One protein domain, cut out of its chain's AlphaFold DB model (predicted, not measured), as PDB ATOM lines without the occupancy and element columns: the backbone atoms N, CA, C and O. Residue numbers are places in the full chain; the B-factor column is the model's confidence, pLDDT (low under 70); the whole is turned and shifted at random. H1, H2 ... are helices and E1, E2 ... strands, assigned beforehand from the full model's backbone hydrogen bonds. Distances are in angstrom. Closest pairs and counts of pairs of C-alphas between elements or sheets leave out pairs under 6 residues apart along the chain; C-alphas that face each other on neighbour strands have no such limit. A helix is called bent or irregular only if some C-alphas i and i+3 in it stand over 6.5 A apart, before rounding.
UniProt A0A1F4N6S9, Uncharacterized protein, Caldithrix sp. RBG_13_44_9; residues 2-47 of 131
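What this domain is: This is residues 2 to 47 of the 131 residues of an uncharacterized protein of Caldithrix sp. RBG_13_44_9 (UniProt A0A1F4N6S9). One helix, H1, runs back alongside a narrow ribbon of two short parallel strands, E1 and E2, and comes closest to it at the helix's last residues. The path goes out along E1, round a long loop of residues 15 to 26, back along H1 and straight out again along E2, while residues 2 to 7 stick out as a free tail. The printed part has 46 residues, with one named helix and two named strands in the order E1, H1, E2; the sheet's order is E1, E2, all parallel, and the class is mixed, helices and strands. The whole is loose, with a radius of gyration of the C-alphas of 11.9 A, and elongated, with spans of 36 by 20 by 14 A.

How they stand to each other: Strand E1, residues 11 to 14, and strand E2, residues 42 to 46, are parallel neighbours, with 23 degrees between their N-to-C directions. C-alphas 13 and 45 face each other at 4.5 A. Across the pair, N 13 and O 44 are 2.9 A apart and N 46 and O 13 are 2.8 A apart, both within hydrogen-bond range. Helix H1, residues 27 to 41, has its centre 11.0 A from that of E1. The closest C-alphas of E1 and H1 are those of Phe 11 and Tyr 41, 5.5 A apart. E1, H1 and E2 form a strand-helix-strand unit, two parallel neighbour strands with a helix between them along the chain, and its crossover is right-handed. In H1, 9 of 11 O i to N i+4 pairs are within hydrogen-bond range.

Where its parts are: Residues 2 to 10 come before E1, which begins at C-alpha 11, (-49.191, -2.814, -9.559), and measures 9.2 A from first to last C-alpha. H1 begins at C-alpha 27, (-37.534, 11.218, -3.788), and measures 20.2 A. H1 is irregular: C-alphas 37 and 40 are 7.7 A apart, against about 5 A in a regular helix. E2 measures 11.0 A and ends at C-alpha 46, (-38.922, -4.267, -5.423).

The domain as a whole: The two C-alphas farthest apart are those of Pro 7 and Tyr 25, at 35.6 A. The C-alphas of Thr 2 and Leu 47, the first and last printed, are 26.4 A apart. The printed part has no cut. The link from E1 to H1 is long, with 12 residues, and the link from H1 to E2 is tight, with 0 residues. Residues 2 to 7 stand free. The mean pLDDT of the printed part is 95.8, and no printed residue is under 70.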
ATOM      1  N   THR A   2     -58.292   1.891 -14.330       81.00
ATOM      2  CA  THR A   2     -59.674   1.861 -14.853       81.00
ATOM      3  C   THR A   2     -59.808   1.308 -16.271       81.00
ATOM      4  O   THR A   2     -60.813   0.691 -16.566       81.00
ATOM      5  N   GLU A   3     -58.801   1.482 -17.130       90.69
ATOM      6  CA  GLU A   3     -58.853   0.969 -18.514       90.69
ATOM      7  C   GLU A   3     -58.752  -0.561 -18.612       90.69
ATOM      8  O   GLU A   3     -59.237  -1.151 -19.570       90.69
ATOM      9  N   VAL A   4     -58.092  -1.211 -17.646       89.06
ATOM     10  CA  VAL A   4     -57.949  -2.679 -17.634       89.06
ATOM     11  C   VAL A   4     -59.117  -3.336 -16.894       89.06
ATOM     12  O   VAL A   4     -59.521  -4.427 -17.275       89.06
ATOM     13  N   ASP A   5     -59.625  -2.686 -15.836       87.81
ATOM     14  CA  ASP A   5     -60.782  -3.089 -15.014       87.81
ATOM     15  C   ASP A   5     -60.884  -4.598 -14.716       87.81
ATOM     16  O   ASP A   5     -61.927  -5.229 -14.873       87.81
ATOM     17  N   HIS A   6     -59.768  -5.207 -14.301       91.38
ATOM     18  CA  HIS A   6     -59.709  -6.635 -13.993       91.38
ATOM     19  C   HIS A   6     -59.358  -6.863 -12.514       91.38
ATOM     20  O   HIS A   6     -58.365  -6.308 -12.039       91.38
ATOM     21  N   PRO A   7     -60.090  -7.722 -11.775       88.88
ATOM     22  CA  PRO A   7     -59.896  -7.903 -10.332       88.88
ATOM     23  C   PRO A   7     -58.525  -8.486  -9.953       88.88
ATOM     24  O   PRO A   7     -58.058  -8.284  -8.839       88.88
ATOM     25  N   ALA A   8     -57.864  -9.192 -10.876       90.44
ATOM     26  CA  ALA A   8     -56.500  -9.699 -10.688       90.44
ATOM     27  C   ALA A   8     -55.398  -8.734 -11.172       90.44
ATOM     28  O   ALA A   8     -54.219  -9.078 -11.121       90.44
ATOM     29  N   PHE A   9     -55.756  -7.554 -11.689       92.25
ATOM     30  CA  PHE A   9     -54.774  -6.576 -12.141       92.25
ATOM     31  C   PHE A   9     -54.244  -5.769 -10.953       92.25
ATOM     32  O   PHE A   9     -55.005  -5.137 -10.222       92.25
ATOM     33  N   GLY A  10     -52.925  -5.773 -10.779       93.56
ATOM     34  CA  GLY A  10     -52.240  -5.084  -9.690       93.56
ATOM     35  C   GLY A  10     -50.968  -4.397 -10.164       93.56
ATOM     36  O   GLY A  10     -50.498  -4.614 -11.281       93.56
ATOM     37  N   PHE A  11     -50.417  -3.550  -9.305       95.62
ATOM     38  CA  PHE A  11     -49.191  -2.814  -9.559       95.62
ATOM     39  C   PHE A  11     -48.028  -3.452  -8.797       95.62
ATOM     40  O   PHE A  11     -48.023  -3.501  -7.565       95.62
ATOM     41  N   HIS A  12     -47.041  -3.940  -9.538       96.88
ATOM     42  CA  HIS A  12     -45.754  -4.329  -8.981       96.88
ATOM     43  C   HIS A  12     -44.887  -3.069  -8.874       96.88
ATOM     44  O   HIS A  12     -44.459  -2.518  -9.889       96.88
ATOM     45  N   LEU A  13     -44.713  -2.560  -7.653       98.06
ATOM     46  CA  LEU A  13     -44.012  -1.305  -7.415       98.06
ATOM     47  C   LEU A  13     -42.501  -1.504  -7.506       98.06
ATOM     48  O   LEU A  13     -41.919  -2.256  -6.740       98.06
ATOM     49  N   ASP A  14     -41.855  -0.697  -8.332       97.94
ATOM     50  CA  ASP A  14     -40.421  -0.464  -8.262       97.94
ATOM     51  C   ASP A  14     -40.178   1.043  -8.205       97.94
ATOM     52  O   ASP A  14     -40.263   1.758  -9.207       97.94
ATOM     53  N   GLN A  15     -39.956   1.546  -6.993       98.19
ATOM     54  CA  GLN A  15     -39.872   2.984  -6.758       98.19
ATOM     55  C   GLN A  15     -38.608   3.600  -7.368       98.19
ATOM     56  O   GLN A  15     -38.638   4.767  -7.773       98.19
ATOM     57  N   MET A  16     -37.527   2.820  -7.462       97.38
ATOM     58  CA  MET A  16     -36.271   3.229  -8.081       97.38
ATOM     59  C   MET A  16     -36.487   3.538  -9.565       97.38
ATOM     60  O   MET A  16     -36.103   4.611 -10.027       97.38
ATOM     61  N   ASN A  17     -37.193   2.666 -10.292       97.31
ATOM     62  CA  ASN A  17     -37.457   2.838 -11.729       97.31
ATOM     63  C   ASN A  17     -38.271   4.098 -12.073       97.31
ATOM     64  O   ASN A  17     -38.294   4.529 -13.224       97.31
ATOM     65  N   MET A  18     -38.961   4.695 -11.097       97.69
ATOM     66  CA  MET A  18     -39.743   5.923 -11.293       97.69
ATOM     67  C   MET A  18     -38.910   7.202 -11.116       97.69
ATOM     68  O   MET A  18     -39.424   8.316 -11.310       97.69
ATOM     69  N   ILE A  19     -37.642   7.080 -10.712       97.50
ATOM     70  CA  ILE A  19     -36.753   8.228 -10.580       97.50
ATOM     71  C   ILE A  19     -36.434   8.798 -11.964       97.50
ATOM     72  O   ILE A  19     -36.144   8.102 -12.930       97.50
ATOM     73  N   SER A  20     -36.481  10.121 -12.042       96.31
ATOM     74  CA  SER A  20     -36.107  10.920 -13.198       96.31
ATOM     75  C   SER A  20     -35.241  12.088 -12.741       96.31
ATOM     76  O   SER A  20     -35.211  12.435 -11.559       96.31
ATOM     77  N   GLN A  21     -34.624  12.793 -13.689       95.75
ATOM     78  CA  GLN A  21     -33.838  14.000 -13.402       95.75
ATOM     79  C   GLN A  21     -34.587  15.017 -12.526       95.75
ATOM     80  O   GLN A  21     -34.001  15.638 -11.645       95.75
ATOM     81  N   ARG A  22     -35.904  15.165 -12.729       96.38
ATOM     82  CA  ARG A  22     -36.729  16.151 -12.013       96.38
ATOM     83  C   ARG A  22     -36.912  15.830 -10.531       96.38
ATOM     84  O   ARG A  22     -37.198  16.732  -9.747       96.38
ATOM     85  N   ASN A  23     -36.826  14.555 -10.161       96.94
ATOM     86  CA  ASN A  23     -37.169  14.075  -8.825       96.94
ATOM     87  C   ASN A  23     -36.003  13.372  -8.110       96.94
ATOM     88  O   ASN A  23     -36.175  12.969  -6.964       96.94
ATOM     89  N   TYR A  24     -34.823  13.307  -8.736       97.88
ATOM     90  CA  TYR A  24     -33.632  12.636  -8.212       97.88
ATOM     91  C   TYR A  24     -33.253  13.083  -6.786       97.88
ATOM     92  O   TYR A  24     -32.969  12.249  -5.939       97.88
ATOM     93  N   TYR A  25     -33.345  14.382  -6.476       96.69
ATOM     94  CA  TYR A  25     -33.120  14.920  -5.118       96.69
ATOM     95  C   TYR A  25     -34.414  15.181  -4.330       96.69
ATOM     96  O   TYR A  25     -34.407  15.848  -3.299       96.69
ATOM     97  N   ARG A  26     -35.560  14.729  -4.843       98.06
ATOM     98  CA  ARG A  26     -36.897  14.967  -4.272       98.06
ATOM     99  C   ARG A  26     -37.679  13.659  -4.160       98.06
ATOM    100  O   ARG A  26     -38.894  13.636  -4.376       98.06
ATOM    101  N   THR A  27     -36.979  12.576  -3.829       98.50
ATOM    102  CA  THR A  27     -37.534  11.218  -3.788       98.50
ATOM    103  C   THR A  27     -38.669  11.090  -2.777       98.50
ATOM    104  O   THR A  27     -39.675  10.477  -3.106       98.50
ATOM    105  N   THR A  28     -38.621  11.783  -1.635       98.75
ATOM    106  CA  THR A  28     -39.740  11.875  -0.675       98.75
ATOM    107  C   THR A  28     -41.057  12.292  -1.338       98.75
ATOM    108  O   THR A  28     -42.106  11.685  -1.120       98.75
ATOM    109  N   HIS A  29     -41.023  13.334  -2.177       98.62
ATOM    110  CA  HIS A  29     -42.219  13.830  -2.858       98.62
ATOM    111  C   HIS A  29     -42.712  12.841  -3.918       98.62
ATOM    112  O   HIS A  29     -43.918  12.631  -4.046       98.62
ATOM    113  N   LEU A  30     -41.784  12.222  -4.656       98.69
ATOM    114  CA  LEU A  30     -42.108  11.170  -5.615       98.69
ATOM    115  C   LEU A  30     -42.807   9.998  -4.919       98.69
ATOM    116  O   LEU A  30     -43.906   9.644  -5.326       98.69
ATOM    117  N   ILE A  31     -42.214   9.469  -3.846       98.81
ATOM    118  CA  ILE A  31     -42.747   8.351  -3.060       98.81
ATOM    119  C   ILE A  31     -44.159   8.675  -2.570       98.81
ATOM    120  O   ILE A  31     -45.096   7.932  -2.847       98.81
ATOM    121  N   ASN A  32     -44.356   9.819  -1.913       98.75
ATOM    122  CA  ASN A  32     -45.678  10.199  -1.413       98.75
ATOM    123  C   ASN A  32     -46.731  10.283  -2.531       98.75
ATOM    124  O   ASN A  32     -47.865   9.845  -2.339       98.75
ATOM    125  N   ASN A  33     -46.367  10.788  -3.714       98.38
ATOM    126  CA  ASN A  33     -47.271  10.793  -4.865       98.38
ATOM    127  C   ASN A  33     -47.546   9.380  -5.394       98.38
ATOM    128  O   ASN A  33     -48.698   9.075  -5.705       98.38
ATOM    129  N   THR A  34     -46.529   8.515  -5.471       98.50
ATOM    130  CA  THR A  34     -46.694   7.110  -5.862       98.50
ATOM    131  C   THR A  34     -47.739   6.440  -4.979       98.50
ATOM    132  O   THR A  34     -48.715   5.902  -5.493       98.50
ATOM    133  N   PHE A  35     -47.610   6.532  -3.655       98.44
ATOM    134  CA  PHE A  35     -48.547   5.884  -2.734       98.44
ATOM    135  C   PHE A  35     -49.924   6.551  -2.716       98.44
ATOM    136  O   PHE A  35     -50.933   5.848  -2.671       98.44
ATOM    137  N   LYS A  36     -49.997   7.881  -2.870       98.19
ATOM    138  CA  LYS A  36     -51.272   8.601  -3.021       98.19
ATOM    139  C   LYS A  36     -52.104   8.069  -4.194       98.19
ATOM    140  O   LYS A  36     -53.318   7.933  -4.060       98.19
ATOM    141  N   TYR A  37     -51.480   7.810  -5.344       96.81
ATOM    142  CA  TYR A  37     -52.207   7.440  -6.565       96.81
ATOM    143  C   TYR A  37     -52.264   5.932  -6.820       96.81
ATOM    144  O   TYR A  37     -53.271   5.435  -7.328       96.81
ATOM    145  N   LEU A  38     -51.202   5.204  -6.473       96.25
ATOM    146  CA  LEU A  38     -51.030   3.788  -6.793       96.25
ATOM    147  C   LEU A  38     -51.114   2.872  -5.571       96.25
ATOM    148  O   LEU A  38     -51.324   1.679  -5.758       96.25
ATOM    149  N   GLY A  39     -51.021   3.405  -4.345       96.38
ATOM    150  CA  GLY A  39     -50.887   2.626  -3.107       96.38
ATOM    151  C   GLY A  39     -51.910   1.500  -2.963       96.38
ATOM    152  O   GLY A  39     -51.543   0.352  -2.738       96.38
ATOM    153  N   LYS A  40     -53.190   1.803  -3.211       94.56
ATOM    154  CA  LYS A  40     -54.291   0.827  -3.113       94.56
ATOM    155  C   LYS A  40     -54.250  -0.309  -4.143       94.56
ATOM    156  O   LYS A  40     -55.038  -1.238  -4.041       94.56
ATOM    157  N   TYR A  41     -53.395  -0.204  -5.154       95.69
ATOM    158  CA  TYR A  41     -53.244  -1.217  -6.191       95.69
ATOM    159  C   TYR A  41     -51.915  -1.972  -6.100       95.69
ATOM    160  O   TYR A  41     -51.686  -2.874  -6.904       95.69
ATOM    161  N   ILE A  42     -51.026  -1.597  -5.173       97.31
ATOM    162  CA  ILE A  42     -49.735  -2.267  -5.003       97.31
ATOM    163  C   ILE A  42     -49.989  -3.693  -4.518       97.31
ATOM    164  O   ILE A  42     -50.627  -3.893  -3.488       97.31
ATOM    165  N   CYS A  43     -49.475  -4.679  -5.250       96.12
ATOM    166  CA  CYS A  43     -49.574  -6.096  -4.888       96.12
ATOM    167  C   CYS A  43     -48.229  -6.713  -4.485       96.12
ATOM    168  O   CYS A  43     -48.189  -7.826  -3.970       96.12
ATOM    169  N   SER A  44     -47.126  -6.020  -4.764       96.69
ATOM    170  CA  SER A  44     -45.751  -6.429  -4.467       96.69
ATOM    171  C   SER A  44     -44.802  -5.258  -4.726       96.69
ATOM    172  O   SER A  44     -45.177  -4.325  -5.442       96.69
ATOM    173  N   ALA A  45     -43.594  -5.297  -4.160       97.56
ATOM    174  CA  ALA A  45     -42.595  -4.256  -4.383       97.56
ATOM    175  C   ALA A  45     -41.165  -4.795  -4.539       97.56
ATOM    176  O   ALA A  45     -40.761  -5.729  -3.844       97.56
ATOM    177  N   HIS A  46     -40.376  -4.157  -5.399       97.81
ATOM    178  CA  HIS A  46     -38.922  -4.267  -5.423       97.81
ATOM    179  C   HIS A  46     -38.289  -3.129  -4.627       97.81
ATOM    180  O   HIS A  46     -38.674  -1.963  -4.732       97.81
ATOM    181  N   LEU A  47     -37.311  -3.498  -3.804       97.62
ATOM    182  CA  LEU A  47     -36.520  -2.602  -2.981       97.62
ATOM    183  C   LEU A  47     -35.116  -2.548  -3.568       97.62
ATOM    184  O   LEU A  47     -34.315  -3.464  -3.391       97.62
TER     185      LEU A  47